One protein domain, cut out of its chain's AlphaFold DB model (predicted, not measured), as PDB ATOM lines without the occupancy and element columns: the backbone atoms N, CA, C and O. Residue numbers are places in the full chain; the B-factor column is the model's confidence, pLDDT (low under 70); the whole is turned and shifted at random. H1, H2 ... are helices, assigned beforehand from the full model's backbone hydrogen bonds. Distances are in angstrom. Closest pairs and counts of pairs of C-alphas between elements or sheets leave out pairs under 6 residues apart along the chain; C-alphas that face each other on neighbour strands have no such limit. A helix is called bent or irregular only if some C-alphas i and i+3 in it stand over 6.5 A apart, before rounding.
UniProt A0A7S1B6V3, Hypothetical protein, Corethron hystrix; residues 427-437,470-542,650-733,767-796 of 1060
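What this domain is: This is residues 427 to 437, 470 to 542, 650 to 733 and 767 to 796 of the 1060 residues of the protein "Hypothetical protein" of Corethron hystrix (UniProt A0A7S1B6V3). A flat slab of mostly aligned helices has the long helix H5 in its middle, with H2, H3 and then H1 towards one end and H7, H6, H9 and H8 towards the other, while H4 packs on H5 between H2 and H6. H2, H3, H4, H5, H6, H7 and H9 form a bundle, helices packed side by side. The printed part has 198 residues, with nine named helices, H1 to H9 along the chain, and no named strand: all helix. It is compact, with a radius of gyration of the C-alphas of 17.5 A, and spans 50 by 50 by 24 A.

How they stand to each other: H5, residues 650 to 676, touches H7, residues 713 to 732, the same way at a shallow tilt of 19 degrees; the closest C-alphas, Glu 671 and Ile 726, are 5.5 A apart. H5 touches H4, residues 526 to 536, with residues 662 to 670 alone, opposite ways, C-alphas 663 and 536 closest at 4.9 A. H2, residues 470 to 483, and H3, residues 491 to 515, form a hairpin, C-alphas 482 and 501 closest at 5.8 A. H1, residues 427 to 436, touches H3, C-alphas 435 and 507 closest at 6.9 A. H6, residues 682 to 705, forms a hairpin with H7, C-alphas 696 and 720 closest at 5.9 A. H8, residues 767 to 774, and H9, residues 778 to 794, form another, C-alphas 772 and 781 closest at 5.9 A. Every O i to N i+4 pair is within hydrogen-bond range except in H4, 6 of 7, and H6, 17 of 20.

Where its parts are: H5 is 38.3 A long, from C-alpha 650 at (327.201, 157.832, 238.523); H3 is 36.3 A and H6 35.7 A. H6 is irregular, C-alphas 687 and 690 being 7.0 A apart. H9 ends at C-alpha 794, (324.575, 172.714, 195.974).

The domain as a whole: Cuts after 437, 542 and 733 leave C-alpha gaps of 10.6, 18.5 and 21.3 A. Of the links printed whole, none is long. Low-confidence residues include 427 to 437.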
ATOM      1  N   VAL A 427     311.216 185.410 232.468       46.16
ATOM      2  CA  VAL A 427     311.058 184.407 231.426       46.16
ATOM      3  C   VAL A 427     309.899 184.741 230.471       46.16
ATOM      4  O   VAL A 427     310.077 184.752 229.256       46.16
ATOM      5  N   MET A 428     308.713 185.053 231.006       46.00
ATOM      6  CA  MET A 428     307.547 185.421 230.193       46.00
ATOM      7  C   MET A 428     307.760 186.746 229.450       46.00
ATOM      8  O   MET A 428     307.318 186.891 228.317       46.00
ATOM      9  N   ARG A 429     308.461 187.711 230.062       46.69
ATOM     10  CA  ARG A 429     308.858 188.958 229.390       46.69
ATOM     11  C   ARG A 429     309.794 188.692 228.220       46.69
ATOM     12  O   ARG A 429     309.623 189.318 227.187       46.69
ATOM     13  N   MET A 430     310.721 187.747 228.362       48.03
ATOM     14  CA  MET A 430     311.628 187.356 227.286       48.03
ATOM     15  C   MET A 430     310.882 186.657 226.146       48.03
ATOM     16  O   MET A 430     311.065 187.018 224.993       48.03
ATOM     17  N   ALA A 431     309.968 185.732 226.461       47.28
ATOM     18  CA  ALA A 431     309.126 185.078 225.460       47.28
ATOM     19  C   ALA A 431     308.209 186.071 224.723       47.28
ATOM     20  O   ALA A 431     308.114 186.017 223.503       47.28
ATOM     21  N   LEU A 432     307.583 187.008 225.445       48.91
ATOM     22  CA  LEU A 432     306.754 188.059 224.850       48.91
ATOM     23  C   LEU A 432     307.588 189.041 224.021       48.91
ATOM     24  O   LEU A 432     307.160 189.408 222.937       48.91
ATOM     25  N   ALA A 433     308.776 189.437 224.483       50.78
ATOM     26  CA  ALA A 433     309.676 190.305 223.724       50.78
ATOM     27  C   ALA A 433     310.137 189.636 222.420       50.78
ATOM     28  O   ALA A 433     310.040 190.244 221.360       50.78
ATOM     29  N   LEU A 434     310.541 188.362 222.477       48.12
ATOM     30  CA  LEU A 434     310.874 187.568 221.290       48.12
ATOM     31  C   LEU A 434     309.672 187.430 220.350       48.12
ATOM     32  O   LEU A 434     309.826 187.514 219.140       48.12
ATOM     33  N   GLN A 435     308.467 187.271 220.895       47.84
ATOM     34  CA  GLN A 435     307.240 187.168 220.111       47.84
ATOM     35  C   GLN A 435     306.851 188.493 219.437       47.84
ATOM     36  O   GLN A 435     306.440 188.473 218.281       47.84
ATOM     37  N   PHE A 436     307.010 189.635 220.113       47.22
ATOM     38  CA  PHE A 436     306.754 190.961 219.538       47.22
ATOM     39  C   PHE A 436     307.744 191.323 218.427       47.22
ATOM     40  O   PHE A 436     307.347 191.978 217.471       47.22
ATOM     41  N   LEU A 437     308.988 190.841 218.507       44.97
ATOM     42  CA  LEU A 437     309.981 190.992 217.438       44.97
ATOM     43  C   LEU A 437     309.653 190.165 216.178       44.97
ATOM     44  O   LEU A 437     310.238 190.412 215.132       44.97
ATOM     45  N   HIS A 470     320.722 188.770 212.900       86.75
ATOM     46  CA  HIS A 470     319.704 188.707 213.966       86.75
ATOM     47  C   HIS A 470     319.203 187.282 214.201       86.75
ATOM     48  O   HIS A 470     318.910 186.899 215.335       86.75
ATOM     49  N   MET A 471     319.154 186.474 213.140       89.75
ATOM     50  CA  MET A 471     318.809 185.062 213.239       89.75
ATOM     51  C   MET A 471     319.832 184.282 214.064       89.75
ATOM     52  O   MET A 471     319.425 183.395 214.814       89.75
ATOM     53  N   ALA A 472     321.121 184.625 213.986       92.31
ATOM     54  CA  ALA A 472     322.158 184.032 214.826       92.31
ATOM     55  C   ALA A 472     321.928 184.375 216.306       92.31
ATOM     56  O   ALA A 472     321.842 183.469 217.131       92.31
ATOM     57  N   SER A 473     321.662 185.646 216.639       90.56
ATOM     58  CA  SER A 473     321.306 186.045 218.016       90.56
ATOM     59  C   SER A 473     320.064 185.306 218.542       90.56
ATOM     60  O   SER A 473     320.014 184.883 219.698       90.56
ATOM     61  N   ILE A 474     319.041 185.123 217.704       91.31
ATOM     62  CA  ILE A 474     317.848 184.351 218.079       91.31
ATOM     63  C   ILE A 474     318.215 182.880 218.293       91.31
ATOM     64  O   ILE A 474     317.759 182.282 219.270       91.31
ATOM     65  N   ALA A 475     319.035 182.297 217.419       94.00
ATOM     66  CA  ALA A 475     319.501 180.924 217.556       94.00
ATOM     67  C   ALA A 475     320.264 180.725 218.872       94.00
ATOM     68  O   ALA A 475     319.951 179.782 219.595       94.00
ATOM     69  N   GLU A 476     321.161 181.639 219.251       93.69
ATOM     70  CA  GLU A 476     321.864 181.617 220.541       93.69
ATOM     71  C   GLU A 476     320.894 181.624 221.724       93.69
ATOM     72  O   GLU A 476     321.002 180.790 222.624       93.69
ATOM     73  N   ILE A 477     319.901 182.518 221.714       92.12
ATOM     74  CA  ILE A 477     318.902 182.606 222.789       92.12
ATOM     75  C   ILE A 477     318.084 181.314 222.864       92.12
ATOM     76  O   ILE A 477     317.866 180.769 223.951       92.12
ATOM     77  N   VAL A 478     317.627 180.795 221.723       93.75
ATOM     78  CA  VAL A 478     316.848 179.554 221.674       93.75
ATOM     79  C   VAL A 478     317.700 178.376 222.152       93.75
ATOM     80  O   VAL A 478     317.211 177.565 222.942       93.75
ATOM     81  N   VAL A 479     318.968 178.291 221.750       94.19
ATOM     82  CA  VAL A 479     319.920 177.267 222.200       94.19
ATOM     83  C   VAL A 479     320.186 177.382 223.697       94.19
ATOM     84  O   VAL A 479     320.141 176.364 224.392       94.19
ATOM     85  N   ALA A 480     320.378 178.590 224.228       92.50
ATOM     86  CA  ALA A 480     320.555 178.831 225.657       92.50
ATOM     87  C   ALA A 480     319.329 178.355 226.450       92.50
ATOM     88  O   ALA A 480     319.470 177.587 227.401       92.50
ATOM     89  N   LEU A 481     318.113 178.696 226.003       90.88
ATOM     90  CA  LEU A 481     316.859 178.245 226.621       90.88
ATOM     91  C   LEU A 481     316.683 176.719 226.571       90.88
ATOM     92  O   LEU A 481     316.154 176.123 227.512       90.88
ATOM     93  N   HIS A 482     317.134 176.067 225.497       91.06
ATOM     94  CA  HIS A 482     317.123 174.606 225.387       91.06
ATOM     95  C   HIS A 482     318.248 173.932 226.181       91.06
ATOM     96  O   HIS A 482     318.119 172.756 226.528       91.06
ATOM     97  N   SER A 483     319.307 174.674 226.501       88.00
ATOM     98  CA  SER A 483     320.444 174.223 227.305       88.00
ATOM     99  C   SER A 483     320.202 174.341 228.806       88.00
ATOM    100  O   SER A 483     320.910 173.685 229.562       88.00
ATOM    101  N   VAL A 484     319.188 175.098 229.249       87.56
ATOM    102  CA  VAL A 484     318.811 175.165 230.668       87.56
ATOM    103  C   VAL A 484     318.519 173.753 231.180       87.56
ATOM    104  O   VAL A 484     317.561 173.085 230.752       87.56
ATOM    105  N   GLU A 485     319.391 173.286 232.074       79.31
ATOM    106  CA  GLU A 485     319.227 172.018 232.769       79.31
ATOM    107  C   GLU A 485     317.952 172.048 233.609       79.31
ATOM    108  O   GLU A 485     317.518 173.092 234.104       79.31
ATOM    109  N   GLU A 486     317.344 170.880 233.786       74.19
ATOM    110  CA  GLU A 486     316.303 170.696 234.791       74.19
ATOM    111  C   GLU A 486     316.984 170.772 236.162       74.19
ATOM    112  O   GLU A 486     317.375 169.770 236.753       74.19
ATOM    113  N   LEU A 487     317.221 172.004 236.619       56.34
ATOM    114  CA  LEU A 487     317.843 172.307 237.896       56.34
ATOM    115  C   LEU A 487     316.891 171.842 239.006       56.34
ATOM    116  O   LEU A 487     315.993 172.574 239.427       56.34
ATOM    117  N   GLY A 488     317.104 170.603 239.450       60.47
ATOM    118  CA  GLY A 488     316.515 170.001 240.643       60.47
ATOM    119  C   GLY A 488     315.398 168.986 240.384       60.47
ATOM    120  O   GLY A 488     314.614 169.115 239.450       60.47
ATOM    121  N   ASN A 489     315.273 168.027 241.309       64.12
ATOM    122  CA  ASN A 489     314.131 167.104 241.433       64.12
ATOM    123  C   ASN A 489     312.817 167.812 241.836       64.12
ATOM    124  O   ASN A 489     311.834 167.155 242.170       64.12
ATOM    125  N   ASP A 490     312.796 169.146 241.850       75.00
ATOM    126  CA  ASP A 490     311.598 169.910 242.147       75.00
ATOM    127  C   ASP A 490     310.703 169.909 240.901       75.00
ATOM    128  O   ASP A 490     310.957 170.633 239.935       75.00
ATOM    129  N   ASP A 491     309.620 169.125 240.938       75.88
ATOM    130  CA  ASP A 491     308.644 168.958 239.843       75.88
ATOM    131  C   ASP A 491     308.180 170.294 239.218       75.88
ATOM    132  O   ASP A 491     307.892 170.386 238.021       75.88
ATOM    133  N   LEU A 492     308.138 171.366 240.019       75.62
ATOM    134  CA  LEU A 492     307.762 172.714 239.581       75.62
ATOM    135  C   LEU A 492     308.811 173.373 238.663       75.62
ATOM    136  O   LEU A 492     308.443 174.094 237.732       75.62
ATOM    137  N   SER A 493     310.101 173.127 238.900       75.38
ATOM    138  CA  SER A 493     311.213 173.614 238.064       75.38
ATOM    139  C   SER A 493     311.256 172.865 236.725       75.38
ATOM    140  O   SER A 493     311.395 173.465 235.654       75.38
ATOM    141  N   ALA A 494     311.008 171.552 236.757       77.50
ATOM    142  CA  ALA A 494     310.918 170.729 235.554       77.50
ATOM    143  C   ALA A 494     309.753 171.165 234.644       77.50
ATOM    144  O   ALA A 494     309.926 171.320 233.434       77.50
ATOM    145  N   SER A 495     308.574 171.449 235.214       82.69
ATOM    146  CA  SER A 495     307.415 171.888 234.425       82.69
ATOM    147  C   SER A 495     307.616 173.257 233.769       82.69
ATOM    148  O   SER A 495     307.173 173.452 232.635       82.69
ATOM    149  N   SER A 496     308.256 174.210 234.454       83.06
ATOM    150  CA  SER A 496     308.471 175.558 233.911       83.06
ATOM    151  C   SER A 496     309.527 175.562 232.804       83.06
ATOM    152  O   SER A 496     309.301 176.146 231.743       83.06
ATOM    153  N   SER A 497     310.634 174.839 232.998       83.81
ATOM    154  CA  SER A 497     311.669 174.688 231.971       83.81
ATOM    155  C   SER A 497     311.146 173.942 230.740       83.81
ATOM    156  O   SER A 497     311.464 174.313 229.613       83.81
ATOM    157  N   ARG A 498     310.273 172.943 230.917       87.75
ATOM    158  CA  ARG A 498     309.600 172.270 229.800       87.75
ATOM    159  C   ARG A 498     308.696 173.214 229.014       87.75
ATOM    160  O   ARG A 498     308.819 173.266 227.794       87.75
ATOM    161  N   MET A 499     307.831 173.964 229.699       86.94
ATOM    162  CA  MET A 499     306.946 174.941 229.058       86.94
ATOM    163  C   MET A 499     307.754 175.969 228.263       86.94
ATOM    164  O   MET A 499     307.372 176.329 227.155       86.94
ATOM    165  N   LEU A 500     308.905 176.390 228.790       86.88
ATOM    166  CA  LEU A 500     309.771 177.318 228.081       86.88
ATOM    167  C   LEU A 500     310.338 176.777 226.789       86.88
ATOM    168  O   LEU A 500     310.361 177.495 225.798       86.88
ATOM    169  N   ARG A 501     310.784 175.524 226.808       88.56
ATOM    170  CA  ARG A 501     311.310 174.850 225.622       88.56
ATOM    171  C   ARG A 501     310.225 174.642 224.572       88.56
ATOM    172  O   ARG A 501     310.476 174.803 223.386       88.56
ATOM    173  N   GLU A 502     309.006 174.323 225.001       90.06
ATOM    174  CA  GLU A 502     307.860 174.212 224.093       90.06
ATOM    175  C   GLU A 502     307.519 175.572 223.457       90.06
ATOM    176  O   GLU A 502     307.321 175.642 222.245       90.06
ATOM    177  N   ILE A 503     307.539 176.660 224.238       91.75
ATOM    178  CA  ILE A 503     307.324 178.023 223.728       91.75
ATOM    179  C   ILE A 503     308.454 178.441 222.783       91.75
ATOM    180  O   ILE A 503     308.170 178.898 221.681       91.75
ATOM    181  N   SER A 504     309.721 178.273 223.168       91.56
ATOM    182  CA  SER A 504     310.854 178.679 222.330       91.56
ATOM    183  C   SER A 504     310.959 177.841 221.056       91.56
ATOM    184  O   SER A 504     311.272 178.389 220.005       91.56
ATOM    185  N   GLY A 505     310.611 176.551 221.102       91.88
ATOM    186  CA  GLY A 505     310.455 175.720 219.908       91.88
ATOM    187  C   GLY A 505     309.306 176.184 219.004       91.88
ATOM    188  O   GLY A 505     309.447 176.182 217.782       91.88
ATOM    189  N   GLY A 506     308.186 176.630 219.583       90.50
ATOM    190  CA  GLY A 506     307.078 177.246 218.844       90.50
ATOM    191  C   GLY A 506     307.477 178.561 218.171       90.50
ATOM    192  O   GLY A 506     307.187 178.754 216.993       90.50
ATOM    193  N   VAL A 507     308.206 179.423 218.886       90.62
ATOM    194  CA  VAL A 507     308.761 180.679 218.354       90.62
ATOM    195  C   VAL A 507     309.751 180.392 217.229       90.62
ATOM    196  O   VAL A 507     309.599 180.940 216.145       90.62
ATOM    197  N   TRP A 508     310.698 179.472 217.433       93.94
ATOM    198  CA  TRP A 508     311.658 179.059 216.405       93.94
ATOM    199  C   TRP A 508     310.964 178.588 215.127       93.94
ATOM    200  O   TRP A 508     311.278 179.034 214.027       93.94
ATOM    201  N   MET A 509     309.952 177.733 215.277       91.44
ATOM    202  CA  MET A 509     309.127 177.277 214.165       91.44
ATOM    203  C   MET A 509     308.372 178.415 213.477       91.44
ATOM    204  O   MET A 509     308.318 178.437 212.248       91.44
ATOM    205  N   GLY A 510     307.785 179.329 214.252       89.81
ATOM    206  CA  GLY A 510     307.066 180.493 213.741       89.81
ATOM    207  C   GLY A 510     307.975 181.406 212.924       89.81
ATOM    208  O   GLY A 510     307.594 181.801 211.828       89.81
ATOM    209  N   ILE A 511     309.202 181.639 213.392       89.50
ATOM    210  CA  ILE A 511     310.220 182.411 212.674       89.50
ATOM    211  C   ILE A 511     310.596 181.697 211.376       89.50
ATOM    212  O   ILE A 511     310.425 182.256 210.299       89.50
ATOM    213  N   LEU A 512     311.003 180.425 211.434       88.25
ATOM    214  CA  LEU A 512     311.378 179.666 210.233       88.25
ATOM    215  C   LEU A 512     310.261 179.613 209.174       88.25
ATOM    216  O   LEU A 512     310.544 179.545 207.978       88.25
ATOM    217  N   GLN A 513     308.995 179.611 209.602       88.31
ATOM    218  CA  GLN A 513     307.838 179.661 208.708       88.31
ATOM    219  C   GLN A 513     307.563 181.068 208.178       88.31
ATOM    220  O   GLN A 513     307.310 181.210 206.983       88.31
ATOM    221  N   GLY A 514     307.615 182.079 209.048       84.94
ATOM    222  CA  GLY A 514     307.340 183.474 208.718       84.94
ATOM    223  C   GLY A 514     308.345 184.021 207.717       84.94
ATOM    224  O   GLY A 514     307.952 184.531 206.671       84.94
ATOM    225  N   VAL A 515     309.640 183.802 207.958       80.81
ATOM    226  CA  VAL A 515     310.657 184.278 207.016       80.81
ATOM    227  C   VAL A 515     310.649 183.471 205.712       80.81
ATOM    228  O   VAL A 515     311.015 183.986 204.668       80.81
ATOM    229  N   GLY A 516     310.128 182.239 205.711       74.94
ATOM    230  CA  GLY A 516     309.900 181.489 204.472       74.94
ATOM    231  C   GLY A 516     308.827 182.083 203.545       74.94
ATOM    232  O   GLY A 516     308.673 181.583 202.428       74.94
ATOM    233  N   GLY A 517     308.056 183.077 204.006       75.00
ATOM    234  CA  GLY A 517     307.114 183.859 203.197       75.00
ATOM    235  C   GLY A 517     307.699 185.168 202.658       75.00
ATOM    236  O   GLY A 517     307.207 185.679 201.655       75.00
ATOM    237  N   ILE A 518     308.759 185.677 203.286       73.69
ATOM    238  CA  ILE A 518     309.512 186.835 202.809       73.69
ATOM    239  C   ILE A 518     310.451 186.296 201.729       73.69
ATOM    240  O   ILE A 518     311.146 185.310 201.957       73.69
ATOM    241  N   ASN A 519     310.473 186.892 200.538       68.06
ATOM    242  CA  ASN A 519     311.333 186.448 199.429       68.06
ATOM    243  C   ASN A 519     312.840 186.707 199.688       68.06
ATOM    244  O   ASN A 519     313.596 186.928 198.747       68.06
ATOM    245  N   ALA A 520     313.275 186.697 200.950       67.56
ATOM    246  CA  ALA A 520     314.663 186.821 201.350       67.56
ATOM    247  C   ALA A 520     315.460 185.626 200.807       67.56
ATOM    248  O   ALA A 520     315.086 184.461 200.978       67.56
ATOM    249  N   THR A 521     316.564 185.935 200.132       66.00
ATOM    250  CA  THR A 521     317.406 184.987 199.389       66.00
ATOM    251  C   THR A 521     318.068 183.942 200.289       66.00
ATOM    252  O   THR A 521     318.290 182.813 199.850       66.00
ATOM    253  N   SER A 522     318.288 184.240 201.573       70.50
ATOM    254  CA  SER A 522     318.655 183.244 202.583       70.50
ATOM    255  C   SER A 522     318.402 183.758 203.995       70.50
ATOM    256  O   SER A 522     318.941 184.785 204.384       70.50
ATOM    257  N   VAL A 523     317.618 183.018 204.776       79.44
ATOM    258  CA  VAL A 523     317.275 183.386 206.163       79.44
ATOM    259  C   VAL A 523     318.172 182.670 207.153       79.44
ATOM    260  O   VAL A 523     318.590 183.221 208.164       79.44
ATOM    261  N   VAL A 524     318.398 181.387 206.884       89.25
ATOM    262  CA  VAL A 524     319.243 180.537 207.709       89.25
ATOM    263  C   VAL A 524     320.608 180.515 207.045       89.25
ATOM    264  O   VAL A 524     320.813 179.809 206.051       89.25
ATOM    265  N   ASP A 525     321.495 181.349 207.570       91.44
ATOM    266  CA  ASP A 525     322.882 181.464 207.148       91.44
ATOM    267  C   ASP A 525     323.787 180.425 207.837       91.44
ATOM    268  O   ASP A 525     323.346 179.538 208.577       91.44
ATOM    269  N   GLU A 526     325.076 180.502 207.519       93.62
ATOM    270  CA  GLU A 526     326.101 179.622 208.074       93.62
ATOM    271  C   GLU A 526     326.295 179.827 209.580       93.62
ATOM    272  O   GLU A 526     326.572 178.858 210.285       93.62
ATOM    273  N   GLU A 527     326.121 181.047 210.085       94.81
ATOM    274  CA  GLU A 527     326.330 181.389 211.492       94.81
ATOM    275  C   GLU A 527     325.265 180.722 212.372       94.81
ATOM    276  O   GLU A 527     325.596 180.002 213.316       94.81
ATOM    277  N   VAL A 528     323.990 180.830 211.985       94.62
ATOM    278  CA  VAL A 528     322.861 180.153 212.646       94.62
ATOM    279  C   VAL A 528     323.086 178.647 212.720       94.62
ATOM    280  O   VAL A 528     322.854 178.015 213.754       94.62
ATOM    281  N   VAL A 529     323.515 178.046 211.609       95.12
ATOM    282  CA  VAL A 529     323.768 176.604 211.553       95.12
ATOM    283  C   VAL A 529     324.991 176.232 212.385       95.12
ATOM    284  O   VAL A 529     324.941 175.213 213.069       95.12
ATOM    285  N   SER A 530     326.034 177.058 212.400       95.88
ATOM    286  CA  SER A 530     327.234 176.840 213.214       95.88
ATOM    287  C   SER A 530     326.914 176.842 214.709       95.88
ATOM    288  O   SER A 530     327.310 175.906 215.395       95.88
ATOM    289  N   ILE A 531     326.096 177.785 215.192       95.88
ATOM    290  CA  ILE A 531     325.634 177.838 216.594       95.88
ATOM    291  C   ILE A 531     324.883 176.557 216.985       95.88
ATOM    292  O   ILE A 531     325.087 175.984 218.057       95.88
ATOM    293  N   LEU A 532     324.000 176.068 216.108       96.62
ATOM    294  CA  LEU A 532     323.262 174.826 216.359       96.62
ATOM    295  C   LEU A 532     324.181 173.598 216.319       96.62
ATOM    296  O   LEU A 532     324.010 172.677 217.121       96.62
ATOM    297  N   LEU A 533     325.134 173.568 215.385       96.12
ATOM    298  CA  LEU A 533     326.086 172.473 215.237       96.12
ATOM    299  C   LEU A 533     327.087 172.413 216.379       96.12
ATOM    300  O   LEU A 533     327.428 171.307 216.769       96.12
ATOM    301  N   GLU A 534     327.518 173.539 216.939       95.81
ATOM    302  CA  GLU A 534     328.443 173.558 218.075       95.81
ATOM    303  C   GLU A 534     327.891 172.729 219.238       95.81
ATOM    304  O   GLU A 534     328.591 171.883 219.785       95.81
ATOM    305  N   VAL A 535     326.595 172.870 219.536       95.56
ATOM    306  CA  VAL A 535     325.942 172.076 220.586       95.56
ATOM    307  C   VAL A 535     325.609 170.659 220.118       95.56
ATOM    308  O   VAL A 535     325.753 169.703 220.870       95.56
ATOM    309  N   VAL A 536     325.142 170.464 218.881       96.44
ATOM    310  CA  VAL A 536     324.767 169.122 218.381       96.44
ATOM    311  C   VAL A 536     325.985 168.210 218.229       96.44
ATOM    312  O   VAL A 536     325.931 167.030 218.597       96.44
ATOM    313  N   CYS A 537     327.068 168.762 217.695       94.81
ATOM    314  CA  CYS A 537     328.316 168.098 217.348       94.81
ATOM    315  C   CYS A 537     329.404 168.307 218.403       94.81
ATOM    316  O   CYS A 537     330.540 167.951 218.120       94.81
ATOM    317  N   GLU A 538     329.073 168.852 219.585       90.12
ATOM    318  CA  GLU A 538     330.017 169.047 220.692       90.12
ATOM    319  C   GLU A 538     330.826 167.754 220.872       90.12
ATOM    320  O   GLU A 538     330.269 166.678 221.147       90.12
ATOM    321  N   ASN A 539     332.117 167.840 220.532       63.28
ATOM    322  CA  ASN A 539     332.942 166.666 220.306       63.28
ATOM    323  C   ASN A 539     333.058 165.901 221.624       63.28
ATOM    324  O   ASN A 539     333.684 166.368 222.574       63.28
ATOM    325  N   SER A 540     332.553 164.666 221.657       57.44
ATOM    326  CA  SER A 540     332.873 163.730 222.739       57.44
ATOM    327  C   SER A 540     334.341 163.268 222.705       57.44
ATOM    328  O   SER A 540     334.726 162.416 223.505       57.44
ATOM    329  N   SER A 541     335.172 163.847 221.820       49.84
ATOM    330  CA  SER A 541     336.608 163.566 221.693       49.84
ATOM    331  C   SER A 541     337.399 163.899 222.955       49.84
ATOM    332  O   SER A 541     338.425 163.281 223.190       49.84
ATOM    333  N   ASN A 542     336.906 164.791 223.820       52.28
ATOM    334  CA  ASN A 542     337.582 165.085 225.088       52.28
ATOM    335  C   ASN A 542     337.586 163.919 226.094       52.28
ATOM    336  O   ASN A 542     338.166 164.072 227.162       52.28
ATOM    337  N   ALA A 650     328.609 157.463 238.631       88.00
ATOM    338  CA  ALA A 650     327.201 157.832 238.523       88.00
ATOM    339  C   ALA A 650     327.023 159.334 238.251       88.00
ATOM    340  O   ALA A 650     326.199 159.717 237.427       88.00
ATOM    341  N   GLY A 651     327.828 160.190 238.889       89.19
ATOM    342  CA  GLY A 651     327.846 161.628 238.617       89.19
ATOM    343  C   GLY A 651     328.256 161.950 237.178       89.19
ATOM    344  O   GLY A 651     327.579 162.723 236.507       89.19
ATOM    345  N   GLN A 652     329.315 161.313 236.672       89.44
ATOM    346  CA  GLN A 652     329.752 161.445 235.277       89.44
ATOM    347  C   GLN A 652     328.702 160.912 234.297       89.44
ATOM    348  O   GLN A 652     328.413 161.568 233.299       89.44
ATOM    349  N   ALA A 653     328.074 159.772 234.601       88.12
ATOM    350  CA  ALA A 653     326.992 159.216 233.794       88.12
ATOM    351  C   ALA A 653     325.769 160.147 233.754       88.12
ATOM    352  O   ALA A 653     325.197 160.361 232.686       88.12
ATOM    353  N   ALA A 654     325.401 160.758 234.886       88.94
ATOM    354  CA  ALA A 654     324.308 161.723 234.965       88.94
ATOM    355  C   ALA A 654     324.610 163.008 234.177       88.94
ATOM    356  O   ALA A 654     323.738 163.498 233.460       88.94
ATOM    357  N   LEU A 655     325.845 163.521 234.250       88.50
ATOM    358  CA  LEU A 655     326.288 164.668 233.449       88.50
ATOM    359  C   LEU A 655     326.281 164.341 231.951       88.50
ATOM    360  O   LEU A 655     325.698 165.091 231.173       88.50
ATOM    361  N   ALA A 656     326.822 163.188 231.551       89.56
ATOM    362  CA  ALA A 656     326.790 162.729 230.162       89.56
ATOM    363  C   ALA A 656     325.350 162.529 229.653       89.56
ATOM    364  O   ALA A 656     325.039 162.814 228.497       89.56
ATOM    365  N   GLN A 657     324.440 162.064 230.514       89.81
ATOM    366  CA  GLN A 657     323.027 161.936 230.173       89.81
ATOM    367  C   GLN A 657     322.339 163.304 230.040       89.81
ATOM    368  O   GLN A 657     321.537 163.483 229.121       89.81
ATOM    369  N   SER A 658     322.624 164.251 230.940       89.62
ATOM    370  CA  SER A 658     322.116 165.630 230.870       89.62
ATOM    371  C   SER A 658     322.568 166.305 229.577       89.62
ATOM    372  O   SER A 658     321.738 166.825 228.821       89.62
ATOM    373  N   ASP A 659     323.856 166.178 229.257       92.00
ATOM    374  CA  ASP A 659     324.439 166.699 228.028       92.00
ATOM    375  C   ASP A 659     323.798 166.066 226.784       92.00
ATOM    376  O   ASP A 659     323.260 166.766 225.928       92.00
ATOM    377  N   MET A 660     323.673 164.736 226.732       93.44
ATOM    378  CA  MET A 660     323.002 164.059 225.616       93.44
ATOM    379  C   MET A 660     321.546 164.531 225.426       93.44
ATOM    380  O   MET A 660     321.071 164.667 224.295       93.44
ATOM    381  N   ARG A 661     320.815 164.836 226.509       92.75
ATOM    382  CA  ARG A 661     319.465 165.426 226.423       92.75
ATOM    383  C   ARG A 661     319.496 166.864 225.900       92.75
ATOM    384  O   ARG A 661     318.587 167.252 225.166       92.75
ATOM    385  N   ARG A 662     320.492 167.675 226.271       93.94
ATOM    386  CA  ARG A 662     320.728 169.012 225.692       93.94
ATOM    387  C   ARG A 662     320.980 168.903 224.185       93.94
ATOM    388  O   ARG A 662     320.229 169.508 223.420       93.94
ATOM    389  N   ARG A 663     321.907 168.044 223.760       95.38
ATOM    390  CA  ARG A 663     322.222 167.788 222.342       95.38
ATOM    391  C   ARG A 663     320.996 167.349 221.541       95.38
ATOM    392  O   ARG A 663     320.718 167.907 220.486       95.38
ATOM    393  N   LEU A 664     320.194 166.423 222.076       95.81
ATOM    394  CA  LEU A 664     318.973 165.930 221.424       95.81
ATOM    395  C   LEU A 664     317.909 167.025 221.219       95.81
ATOM    396  O   LEU A 664     317.210 167.054 220.200       95.81
ATOM    397  N   ARG A 665     317.776 167.932 222.195       94.44
ATOM    398  CA  ARG A 665     316.855 169.073 222.117       94.44
ATOM    399  C   ARG A 665     317.278 170.036 221.009       94.44
ATOM    400  O   ARG A 665     316.446 170.376 220.170       94.44
ATOM    401  N   VAL A 666     318.559 170.401 220.948       96.50
ATOM    402  CA  VAL A 666     319.079 171.287 219.891       96.50
ATOM    403  C   VAL A 666     319.073 170.605 218.521       96.50
ATOM    404  O   VAL A 666     318.700 171.229 217.532       96.50
ATOM    405  N   ALA A 667     319.335 169.297 218.447       97.06
ATOM    406  CA  ALA A 667     319.212 168.531 217.206       97.06
ATOM    407  C   ALA A 667     317.791 168.594 216.624       97.06
ATOM    408  O   ALA A 667     317.622 168.597 215.410       97.06
ATOM    409  N   SER A 668     316.763 168.706 217.472       95.81
ATOM    410  CA  SER A 668     315.380 168.889 217.015       95.81
ATOM    411  C   SER A 668     315.141 170.278 216.410       95.81
ATOM    412  O   SER A 668     314.344 170.400 215.482       95.81
ATOM    413  N   LEU A 669     315.838 171.316 216.885       95.38
ATOM    414  CA  LEU A 669     315.814 172.651 216.275       95.38
ATOM    415  C   LEU A 669     316.527 172.639 214.924       95.38
ATOM    416  O   LEU A 669     315.974 173.127 213.941       95.38
ATOM    417  N   LEU A 670     317.702 172.005 214.855       96.19
ATOM    418  CA  LEU A 670     318.447 171.826 213.609       96.19
ATOM    419  C   LEU A 670     317.636 171.024 212.584       96.19
ATOM    420  O   LEU A 670     317.558 171.405 211.418       96.19
ATOM    421  N   GLU A 671     316.961 169.956 213.009       95.62
ATOM    422  CA  GLU A 671     316.029 169.207 212.164       95.62
ATOM    423  C   GLU A 671     314.921 170.113 211.621       95.62
ATOM    424  O   GLU A 671     314.613 170.044 210.433       95.62
ATOM    425  N   GLN A 672     314.334 170.986 212.441       93.25
ATOM    426  CA  GLN A 672     313.307 171.930 211.994       93.25
ATOM    427  C   GLN A 672     313.848 172.917 210.954       93.25
ATOM    428  O   GLN A 672     313.182 173.108 209.933       93.25
ATOM    429  N   CYS A 673     315.059 173.451 211.138       91.62
ATOM    430  CA  CYS A 673     315.737 174.267 210.126       91.62
ATOM    431  C   CYS A 673     315.858 173.489 208.824       91.62
ATOM    432  O   CYS A 673     315.301 173.877 207.801       91.62
ATOM    433  N   MET A 674     316.500 172.322 208.894       90.62
ATOM    434  CA  MET A 674     316.875 171.527 207.732       90.62
ATOM    435  C   MET A 674     315.687 170.885 207.028       90.62
ATOM    436  O   MET A 674     315.776 170.609 205.835       90.62
ATOM    437  N   THR A 675     314.555 170.661 207.704       86.81
ATOM    438  CA  THR A 675     313.362 170.021 207.121       86.81
ATOM    439  C   THR A 675     312.270 171.014 206.743       86.81
ATOM    440  O   THR A 675     311.701 170.883 205.658       86.81
ATOM    441  N   LYS A 676     312.018 172.041 207.556       84.88
ATOM    442  CA  LYS A 676     310.902 172.982 207.367       84.88
ATOM    443  C   LYS A 676     311.338 174.367 206.896       84.88
ATOM    444  O   LYS A 676     310.513 175.058 206.304       84.88
ATOM    445  N   GLY A 677     312.604 174.738 207.088       76.12
ATOM    446  CA  GLY A 677     313.170 175.959 206.522       76.12
ATOM    447  C   GLY A 677     313.064 175.946 204.999       76.12
ATOM    448  O   GLY A 677     313.468 174.972 204.346       76.12
ATOM    449  N   ARG A 678     312.461 177.006 204.449       74.19
ATOM    450  CA  ARG A 678     312.310 177.210 203.001       74.19
ATOM    451  C   ARG A 678     313.469 177.993 202.372       74.19
ATOM    452  O   ARG A 678     313.553 178.014 201.157       74.19
ATOM    453  N   ALA A 679     314.358 178.580 203.171       77.25
ATOM    454  CA  ALA A 679     315.467 179.405 202.692       77.25
ATOM    455  C   ALA A 679     316.714 179.186 203.565       77.25
ATOM    456  O   ALA A 679     317.032 179.994 204.439       77.25
ATOM    457  N   ILE A 680     317.376 178.043 203.371       87.56
ATOM    458  CA  ILE A 680     318.684 177.754 203.976       87.56
ATOM    459  C   ILE A 680     319.733 178.026 202.908       87.56
ATOM    460  O   ILE A 680     319.573 177.537 201.787       87.56
ATOM    461  N   SER A 681     320.778 178.781 203.241       89.69
ATOM    462  CA  SER A 681     321.850 179.046 202.285       89.69
ATOM    463  C   SER A 681     322.581 177.753 201.906       89.69
ATOM    464  O   SER A 681     322.746 176.840 202.723       89.69
ATOM    465  N   SER A 682     323.038 177.668 200.655       89.62
ATOM    466  CA  SER A 682     323.812 176.527 200.150       89.62
ATOM    467  C   SER A 682     325.039 176.261 201.017       89.62
ATOM    468  O   SER A 682     325.300 175.120 201.403       89.62
ATOM    469  N   LYS A 683     325.733 177.337 201.406       92.12
ATOM    470  CA  LYS A 683     326.884 177.304 202.307       92.12
ATOM    471  C   LYS A 683     326.533 176.693 203.663       92.12
ATOM    472  O   LYS A 683     327.205 175.762 204.089       92.12
ATOM    473  N   ALA A 684     325.434 177.116 204.291       92.69
ATOM    474  CA  ALA A 684     324.997 176.563 205.572       92.69
ATOM    475  C   ALA A 684     324.678 175.060 205.489       92.69
ATOM    476  O   ALA A 684     324.983 174.299 206.411       92.69
ATOM    477  N   VAL A 685     324.107 174.602 204.367       93.75
ATOM    478  CA  VAL A 685     323.920 173.167 204.118       93.75
ATOM    479  C   VAL A 685     325.267 172.460 204.002       93.75
ATOM    480  O   VAL A 685     325.441 171.429 204.640       93.75
ATOM    481  N   LEU A 686     326.225 172.981 203.236       94.38
ATOM    482  CA  LEU A 686     327.539 172.350 203.065       94.38
ATOM    483  C   LEU A 686     328.316 172.264 204.386       94.38
ATOM    484  O   LEU A 686     328.780 171.177 204.738       94.38
ATOM    485  N   THR A 687     328.353 173.352 205.162       94.12
ATOM    486  CA  THR A 687     329.050 173.434 206.456       94.12
ATOM    487  C   THR A 687     328.510 172.419 207.476       94.12
ATOM    488  O   THR A 687     329.252 171.952 208.337       94.12
ATOM    489  N   CYS A 688     327.244 171.990 207.367       95.75
ATOM    490  CA  CYS A 688     326.663 171.029 208.312       95.75
ATOM    491  C   CYS A 688     326.922 169.550 208.007       95.75
ATOM    492  O   CYS A 688     326.832 168.721 208.916       95.75
ATOM    493  N   LEU A 689     327.229 169.182 206.759       97.06
ATOM    494  CA  LEU A 689     327.226 167.775 206.345       97.06
ATOM    495  C   LEU A 689     328.306 166.952 207.050       97.06
ATOM    496  O   LEU A 689     328.009 165.889 207.599       97.06
ATOM    497  N   VAL A 690     329.547 167.435 207.042       97.19
ATOM    498  CA  VAL A 690     330.697 166.697 207.581       97.19
ATOM    499  C   VAL A 690     330.632 166.573 209.110       97.19
ATOM    500  O   VAL A 690     330.697 165.435 209.588       97.19
ATOM    501  N   PRO A 691     330.385 167.650 209.890       97.00
ATOM    502  CA  PRO A 691     330.239 167.539 211.344       97.00
ATOM    503  C   PRO A 691     329.126 166.574 211.769       97.00
ATOM    504  O   PRO A 691     329.298 165.786 212.702       97.00
ATOM    505  N   LEU A 692     327.992 166.567 211.058       97.31
ATOM    506  CA  LEU A 692     326.891 165.646 211.347       97.31
ATOM    507  C   LEU A 692     327.258 164.188 211.046       97.31
ATOM    508  O   LEU A 692     326.890 163.300 211.817       97.31
ATOM    509  N   LEU A 693     327.985 163.916 209.959       97.44
ATOM    510  CA  LEU A 693     328.447 162.560 209.644       97.44
ATOM    511  C   LEU A 693     329.453 162.043 210.675       97.44
ATOM    512  O   LEU A 693     329.332 160.893 211.109       97.44
ATOM    513  N   GLN A 694     330.399 162.886 211.091       96.31
ATOM    514  CA  GLN A 694     331.378 162.561 212.129       96.31
ATOM    515  C   GLN A 694     330.686 162.300 213.470       96.31
ATOM    516  O   GLN A 694     330.926 161.266 214.097       96.31
ATOM    517  N   THR A 695     329.744 163.166 213.853       95.88
ATOM    518  CA  THR A 695     328.915 163.001 215.054       95.88
ATOM    519  C   THR A 695     328.122 161.700 215.008       95.88
ATOM    520  O   THR A 695     328.108 160.944 215.978       95.88
ATOM    521  N   ARG A 696     327.503 161.375 213.865       96.75
ATOM    522  CA  ARG A 696     326.771 160.114 213.691       96.75
ATOM    523  C   ARG A 696     327.684 158.903 213.910       96.75
ATOM    524  O   ARG A 696     327.296 157.979 214.626       96.75
ATOM    525  N   ARG A 697     328.888 158.907 213.322       95.75
ATOM    526  CA  ARG A 697     329.875 157.830 213.493       95.75
ATOM    527  C   ARG A 697     330.327 157.711 214.948       95.75
ATOM    528  O   ARG A 697     330.391 156.593 215.453       95.75
ATOM    529  N   ALA A 698     330.613 158.828 215.615       94.38
ATOM    530  CA  ALA A 698     331.019 158.847 217.020       94.38
ATOM    531  C   ALA A 698     329.935 158.236 217.924       94.38
ATOM    532  O   ALA A 698     330.219 157.322 218.693       94.38
ATOM    533  N   ILE A 699     328.672 158.640 217.744       94.25
ATOM    534  CA  ILE A 699     327.524 158.094 218.485       94.25
ATOM    535  C   ILE A 699     327.352 156.589 218.222       94.25
ATOM    536  O   ILE A 699     327.056 155.826 219.141       94.25
ATOM    537  N   GLU A 700     327.531 156.136 216.978       95.12
ATOM    538  CA  GLU A 700     327.480 154.708 216.638       95.12
ATOM    539  C   GLU A 700     328.634 153.925 217.288       95.12
ATOM    540  O   GLU A 700     328.427 152.806 217.760       95.12
ATOM    541  N   GLY A 701     329.827 154.521 217.374       93.88
ATOM    542  CA  GLY A 701     330.966 153.991 218.128       93.88
ATOM    543  C   GLY A 701     330.655 153.851 219.619       93.88
ATOM    544  O   GLY A 701     330.802 152.761 220.169       93.88
ATOM    545  N   GLU A 702     330.135 154.907 220.249       92.31
ATOM    546  CA  GLU A 702     329.716 154.888 221.656       92.31
ATOM    547  C   GLU A 702     328.643 153.829 221.931       92.31
ATOM    548  O   GLU A 702     328.706 153.129 222.940       92.31
ATOM    549  N   LEU A 703     327.660 153.682 221.039       93.62
ATOM    550  CA  LEU A 703     326.591 152.694 221.192       93.62
ATOM    551  C   LEU A 703     327.118 151.260 221.077       93.62
ATOM    552  O   LEU A 703     326.621 150.371 221.767       93.62
ATOM    553  N   ASN A 704     328.129 151.028 220.237       92.44
ATOM    554  CA  ASN A 704     328.789 149.729 220.146       92.44
ATOM    555  C   ASN A 704     329.670 149.442 221.372       92.44
ATOM    556  O   ASN A 704     329.641 148.308 221.840       92.44
ATOM    557  N   LYS A 705     330.366 150.448 221.932       91.12
ATOM    558  CA  LYS A 705     331.119 150.319 223.198       91.12
ATOM    559  C   LYS A 705     330.189 150.058 224.401       91.12
ATOM    560  O   LYS A 705     330.526 149.288 225.288       91.12
ATOM    561  N   LYS A 706     328.992 150.658 224.430       88.38
ATOM    562  CA  LYS A 706     328.036 150.586 225.559       88.38
ATOM    563  C   LYS A 706     327.058 149.403 225.516       88.38
ATOM    564  O   LYS A 706     326.113 149.398 226.301       88.38
ATOM    565  N   ARG A 707     327.224 148.409 224.631       86.56
ATOM    566  CA  ARG A 707     326.243 147.307 224.492       86.56
ATOM    567  C   ARG A 707     325.970 146.544 225.792       86.56
ATOM    568  O   ARG A 707     324.853 146.056 225.953       86.56
ATOM    569  N   ASP A 708     326.929 146.519 226.712       86.31
ATOM    570  CA  ASP A 708     326.826 145.767 227.966       86.31
ATOM    571  C   ASP A 708     326.243 146.587 229.133       86.31
ATOM    572  O   ASP A 708     325.787 146.022 230.128       86.31
ATOM    573  N   PHE A 709     326.172 147.918 229.007       77.69
ATOM    574  CA  PHE A 709     325.729 148.818 230.077       77.69
ATOM    575  C   PHE A 709     324.403 149.490 229.701       77.69
ATOM    576  O   PHE A 709     324.353 150.421 228.902       77.69
ATOM    577  N   GLY A 710     323.297 149.016 230.286       82.25
ATOM    578  CA  GLY A 710     321.934 149.414 229.902       82.25
ATOM    579  C   GLY A 710     321.558 150.890 230.124       82.25
ATOM    580  O   GLY A 710     320.561 151.355 229.565       82.25
ATOM    581  N   GLU A 711     322.318 151.648 230.916       83.94
ATOM    582  CA  GLU A 711     321.990 153.037 231.251       83.94
ATOM    583  C   GLU A 711     322.466 154.017 230.160       83.94
ATOM    584  O   GLU A 711     323.616 154.010 229.736       83.94
ATOM    585  N   GLY A 712     321.559 154.865 229.658       85.69
ATOM    586  CA  GLY A 712     321.872 155.894 228.649       85.69
ATOM    587  C   GLY A 712     321.767 155.465 227.177       85.69
ATOM    588  O   GLY A 712     321.716 156.332 226.301       85.69
ATOM    589  N   ILE A 713     321.614 154.166 226.879       92.56
ATOM    590  CA  ILE A 713     321.478 153.657 225.496       92.56
ATOM    591  C   ILE A 713     320.304 154.322 224.758       92.56
ATOM    592  O   ILE A 713     320.414 154.655 223.577       92.56
ATOM    593  N   ALA A 714     319.181 154.550 225.446       94.31
ATOM    594  CA  ALA A 714     317.979 155.119 224.838       94.31
ATOM    595  C   ALA A 714     318.203 156.538 224.282       94.31
ATOM    596  O   ALA A 714     317.770 156.829 223.167       94.31
ATOM    597  N   SER A 715     318.906 157.408 225.017       92.94
ATOM    598  CA  SER A 715     319.204 158.776 224.574       92.94
ATOM    599  C   SER A 715     320.235 158.804 223.448       92.94
ATOM    600  O   SER A 715     320.033 159.517 222.468       92.94
ATOM    601  N   THR A 716     321.284 157.981 223.534       94.75
ATOM    602  CA  THR A 716     322.297 157.844 222.474       94.75
ATOM    603  C   THR A 716     321.666 157.327 221.178       94.75
ATOM    604  O   THR A 716     321.910 157.873 220.104       94.75
ATOM    605  N   LYS A 717     320.771 156.333 221.265       95.75
ATOM    606  CA  LYS A 717     320.017 155.815 220.115       95.75
ATOM    607  C   LYS A 717     319.072 156.862 219.522       95.75
ATOM    608  O   LYS A 717     319.007 156.985 218.302       95.75
ATOM    609  N   ALA A 718     318.369 157.627 220.361       95.88
ATOM    610  CA  ALA A 718     317.506 158.711 219.898       95.88
ATOM    611  C   ALA A 718     318.309 159.795 219.161       95.88
ATOM    612  O   ALA A 718     317.876 160.271 218.114       95.88
ATOM    613  N   MET A 719     319.499 160.141 219.659       96.38
ATOM    614  CA  MET A 719     320.392 161.089 218.992       96.38
ATOM    615  C   MET A 719     320.898 160.543 217.650       96.38
ATOM    616  O   MET A 719     320.841 161.247 216.643       96.38
ATOM    617  N   LEU A 720     321.311 159.270 217.602       96.88
ATOM    618  CA  LEU A 720     321.722 158.596 216.364       96.88
ATOM    619  C   LEU A 720     320.620 158.644 215.297       96.88
ATOM    620  O   LEU A 720     320.881 158.950 214.130       96.88
ATOM    621  N   GLU A 721     319.381 158.352 215.697       97.06
ATOM    622  CA  GLU A 721     318.211 158.402 214.822       97.06
ATOM    623  C   GLU A 721     317.933 159.832 214.345       97.06
ATOM    624  O   GLU A 721     317.731 160.046 213.151       97.06
ATOM    625  N   LYS A 722     318.006 160.825 215.239       96.75
ATOM    626  CA  LYS A 722     317.817 162.239 214.888       96.75
ATOM    627  C   LYS A 722     318.840 162.733 213.872       96.75
ATOM    628  O   LYS A 722     318.445 163.263 212.837       96.75
ATOM    629  N   VAL A 723     320.129 162.500 214.106       97.12
ATOM    630  CA  VAL A 723     321.190 162.883 213.158       97.12
ATOM    631  C   VAL A 723     321.004 162.168 211.814       97.12
ATOM    632  O   VAL A 723     321.126 162.785 210.755       97.12
ATOM    633  N   THR A 724     320.612 160.890 211.838       97.19
ATOM    634  CA  THR A 724     320.286 160.125 210.622       97.19
ATOM    635  C   THR A 724     319.118 160.753 209.853       97.19
ATOM    636  O   THR A 724     319.201 160.911 208.635       97.19
ATOM    637  N   ILE A 725     318.037 161.154 210.532       96.06
ATOM    638  CA  ILE A 725     316.880 161.809 209.900       96.06
ATOM    639  C   ILE A 725     317.292 163.125 209.233       96.06
ATOM    640  O   ILE A 725     316.882 163.365 208.096       96.06
ATOM    641  N   ILE A 726     318.125 163.939 209.892       95.81
ATOM    642  CA  ILE A 726     318.623 165.208 209.339       95.81
ATOM    643  C   ILE A 726     319.403 164.950 208.042       95.81
ATOM    644  O   ILE A 726     319.045 165.490 206.994       95.81
ATOM    645  N   LEU A 727     320.397 164.057 208.075       96.50
ATOM    646  CA  LEU A 727     321.247 163.729 206.922       96.50
ATOM    647  C   LEU A 727     320.450 163.151 205.742       96.50
ATOM    648  O   LEU A 727     320.623 163.560 204.590       96.50
ATOM    649  N   LEU A 728     319.526 162.224 206.010       95.38
ATOM    650  CA  LEU A 728     318.659 161.662 204.972       95.38
ATOM    651  C   LEU A 728     317.660 162.696 204.434       95.38
ATOM    652  O   LEU A 728     317.324 162.668 203.246       95.38
ATOM    653  N   GLY A 729     317.171 163.595 205.291       93.50
ATOM    654  CA  GLY A 729     316.272 164.688 204.930       93.50
ATOM    655  C   GLY A 729     316.918 165.658 203.945       93.50
ATOM    656  O   GLY A 729     316.313 165.962 202.913       93.50
ATOM    657  N   LEU A 730     318.168 166.052 204.207       91.50
ATOM    658  CA  LEU A 730     318.956 166.938 203.345       91.50
ATOM    659  C   LEU A 730     319.107 166.378 201.930       91.50
ATOM    660  O   LEU A 730     318.813 167.065 200.955       91.50
ATOM    661  N   GLY A 731     319.446 165.094 201.791       88.56
ATOM    662  CA  GLY A 731     319.564 164.489 200.466       88.56
ATOM    663  C   GLY A 731     318.222 164.368 199.723       88.56
ATOM    664  O   GLY A 731     318.192 164.363 198.482       88.56
ATOM    665  N   LYS A 732     317.107 164.165 200.443       90.19
ATOM    666  CA  LYS A 732     315.774 163.917 199.852       90.19
ATOM    667  C   LYS A 732     315.098 165.186 199.353       90.19
ATOM    668  O   LYS A 732     314.296 165.096 198.422       90.19
ATOM    669  N   LYS A 733     315.394 166.345 199.948       83.25
ATOM    670  CA  LYS A 733     314.823 167.621 199.513       83.25
ATOM    671  C   LYS A 733     315.123 167.832 198.026       83.25
ATOM    672  O   LYS A 733     316.272 167.806 197.582       83.25
ATOM    673  N   GLU A 767     335.791 165.460 201.740       96.62
ATOM    674  CA  GLU A 767     335.707 165.133 203.168       96.62
ATOM    675  C   GLU A 767     334.621 164.082 203.471       96.62
ATOM    676  O   GLU A 767     334.857 163.124 204.212       96.62
ATOM    677  N   ILE A 768     333.438 164.192 202.849       97.12
ATOM    678  CA  ILE A 768     332.387 163.163 202.951       97.12
ATOM    679  C   ILE A 768     332.890 161.821 202.390       97.12
ATOM    680  O   ILE A 768     332.531 160.747 202.890       97.12
ATOM    681  N   TRP A 769     333.721 161.853 201.349       95.44
ATOM    682  CA  TRP A 769     334.297 160.656 200.751       95.44
ATOM    683  C   TRP A 769     335.279 159.963 201.702       95.44
ATOM    684  O   TRP A 769     335.183 158.752 201.912       95.44
ATOM    685  N   GLU A 770     336.156 160.717 202.361       95.25
ATOM    686  CA  GLU A 770     337.023 160.186 203.421       95.25
ATOM    687  C   GLU A 770     336.212 159.566 204.563       95.25
ATOM    688  O   GLU A 770     336.524 158.473 205.046       95.25
ATOM    689  N   GLU A 771     335.124 160.223 204.959       95.88
ATOM    690  CA  GLU A 771     334.215 159.728 205.989       95.88
ATOM    691  C   GLU A 771     333.519 158.420 205.571       95.88
ATOM    692  O   GLU A 771     333.284 157.527 206.389       95.88
ATOM    693  N   THR A 772     333.261 158.251 204.274       95.31
ATOM    694  CA  THR A 772     332.688 157.025 203.708       95.31
ATOM    695  C   THR A 772     333.623 155.826 203.868       95.31
ATOM    696  O   THR A 772     333.147 154.735 204.181       95.31
ATOM    697  N   TYR A 773     334.941 156.003 203.726       93.56
ATOM    698  CA  TYR A 773     335.914 154.923 203.948       93.56
ATOM    699  C   TYR A 773     336.097 154.561 205.421       93.56
ATOM    700  O   TYR A 773     336.390 153.408 205.739       93.56
ATOM    701  N   LYS A 774     335.898 155.526 206.324       93.94
ATOM    702  CA  LYS A 774     335.954 155.304 207.776       93.94
ATOM    703  C   LYS A 774     334.710 154.566 208.297       93.94
ATOM    704  O   LYS A 774     334.725 154.006 209.394       93.94
ATOM    705  N   SER A 775     333.633 154.529 207.514       90.25
ATOM    706  CA  SER A 775     332.387 153.864 207.879       90.25
ATOM    707  C   SER A 775     332.516 152.336 207.932       90.25
ATOM    708  O   SER A 775     332.941 151.684 206.979       90.25
ATOM    709  N   LYS A 776     332.052 151.741 209.038       90.38
ATOM    710  CA  LYS A 776     331.867 150.283 209.185       90.38
ATOM    711  C   LYS A 776     330.406 149.845 208.987       90.38
ATOM    712  O   LYS A 776     330.131 148.649 208.956       90.38
ATOM    713  N   SER A 777     329.474 150.795 208.876       94.62
ATOM    714  CA  SER A 777     328.028 150.563 208.931       94.62
ATOM    715  C   SER A 777     327.337 150.953 207.629       94.62
ATOM    716  O   SER A 777     327.530 152.051 207.105       94.62
ATOM    717  N   MET A 778     326.446 150.085 207.137       94.75
ATOM    718  CA  MET A 778     325.627 150.364 205.951       94.75
ATOM    719  C   MET A 778     324.767 151.628 206.128       94.75
ATOM    720  O   MET A 778     324.540 152.376 205.174       94.75
ATOM    721  N   GLN A 779     324.299 151.901 207.352       95.88
ATOM    722  CA  GLN A 779     323.498 153.093 207.634       95.88
ATOM    723  C   GLN A 779     324.332 154.376 207.551       95.88
ATOM    724  O   GLN A 779     323.869 155.352 206.960       95.88
ATOM    725  N   GLN A 780     325.566 154.367 208.069       95.94
ATOM    726  CA  GLN A 780     326.499 155.487 207.913       95.94
ATOM    727  C   GLN A 780     326.810 155.712 206.429       95.94
ATOM    728  O   GLN A 780     326.692 156.837 205.959       95.94
ATOM    729  N   CYS A 781     327.081 154.655 205.652       95.81
ATOM    730  CA  CYS A 781     327.297 154.791 204.206       95.81
ATOM    731  C   CYS A 781     326.074 155.360 203.471       95.81
ATOM    732  O   CYS A 781     326.231 156.154 202.550       95.81
ATOM    733  N   THR A 782     324.856 155.014 203.897       96.50
ATOM    734  CA  THR A 782     323.617 155.600 203.349       96.50
ATOM    735  C   THR A 782     323.496 157.093 203.691       96.50
ATOM    736  O   THR A 782     323.017 157.885 202.874       96.50
ATOM    737  N   CYS A 783     323.956 157.498 204.879       97.38
ATOM    738  CA  CYS A 783     324.021 158.903 205.275       97.38
ATOM    739  C   CYS A 783     325.086 159.665 204.478       97.38
ATOM    740  O   CYS A 783     324.761 160.719 203.938       97.38
ATOM    741  N   CYS A 784     326.296 159.113 204.319       97.38
ATOM    742  CA  CYS A 784     327.338 159.694 203.468       97.38
ATOM    743  C   CYS A 784     326.843 159.850 202.028       97.38
ATOM    744  O   CYS A 784     326.970 160.917 201.444       97.38
ATOM    745  N   SER A 785     326.186 158.822 201.485       96.25
ATOM    746  CA  SER A 785     325.564 158.864 200.159       96.25
ATOM    747  C   SER A 785     324.544 160.001 200.034       96.25
ATOM    748  O   SER A 785     324.573 160.786 199.088       96.25
ATOM    749  N   SER A 786     323.671 160.161 201.033       96.06
ATOM    750  CA  SER A 786     322.689 161.250 201.047       96.06
ATOM    751  C   SER A 786     323.326 162.633 201.215       96.06
ATOM    752  O   SER A 786     322.810 163.591 200.642       96.06
ATOM    753  N   ALA A 787     324.440 162.735 201.942       96.62
ATOM    754  CA  ALA A 787     325.227 163.956 202.067       96.62
ATOM    755  C   ALA A 787     325.936 164.311 200.751       96.62
ATOM    756  O   ALA A 787     325.873 165.463 200.337       96.62
ATOM    757  N   LEU A 788     326.508 163.337 200.031       96.06
ATOM    758  CA  LEU A 788     327.067 163.544 198.687       96.06
ATOM    759  C   LEU A 788     326.000 164.048 197.713       96.06
ATOM    760  O   LEU A 788     326.252 164.972 196.947       96.06
ATOM    761  N   VAL A 789     324.787 163.486 197.771       94.56
ATOM    762  CA  VAL A 789     323.648 163.976 196.978       94.56
ATOM    763  C   VAL A 789     323.300 165.416 197.343       94.56
ATOM    764  O   VAL A 789     323.017 166.213 196.452       94.56
ATOM    765  N   ALA A 790     323.282 165.750 198.636       93.75
ATOM    766  CA  ALA A 790     323.007 167.108 199.085       93.75
ATOM    767  C   ALA A 790     324.081 168.075 198.571       93.75
ATOM    768  O   ALA A 790     323.721 169.052 197.928       93.75
ATOM    769  N   ALA A 791     325.366 167.762 198.762       94.50
ATOM    770  CA  ALA A 791     326.482 168.578 198.289       94.50
ATOM    771  C   ALA A 791     326.483 168.748 196.762       94.50
ATOM    772  O   ALA A 791     326.746 169.840 196.269       94.50
ATOM    773  N   ALA A 792     326.126 167.704 196.002       92.56
ATOM    774  CA  ALA A 792     326.109 167.767 194.537       92.56
ATOM    775  C   ALA A 792     325.065 168.749 194.035       92.56
ATOM    776  O   ALA A 792     325.375 169.599 193.208       92.56
ATOM    777  N   LYS A 793     323.884 168.720 194.651       90.06
ATOM    778  CA  LYS A 793     322.821 169.680 194.360       90.06
ATOM    779  C   LYS A 793     323.188 171.129 194.689       90.06
ATOM    780  O   LYS A 793     322.614 172.026 194.088       90.06
ATOM    781  N   GLN A 794     324.103 171.362 195.637       88.62
ATOM    782  CA  GLN A 794     324.575 172.714 195.974       88.62
ATOM    783  C   GLN A 794     325.617 173.246 194.985       88.62
ATOM    784  O   GLN A 794     325.780 174.453 194.872       88.62
ATOM    785  N   SER A 795     326.320 172.366 194.264       86.19
ATOM    786  CA  SER A 795     327.362 172.765 193.306       86.19
ATOM    787  C   SER A 795     326.819 173.288 191.965       86.19
ATOM    788  O   SER A 795     327.597 173.593 191.066       86.19
ATOM    789  N   GLU A 796     325.495 173.336 191.794       69.25
ATOM    790  CA  GLU A 796     324.859 173.468 190.483       69.25
ATOM    791  C   GLU A 796     324.754 174.911 189.966       69.25
ATOM    792  O   GLU A 796     323.903 175.686 190.404       69.25
TER     793      GLU A 796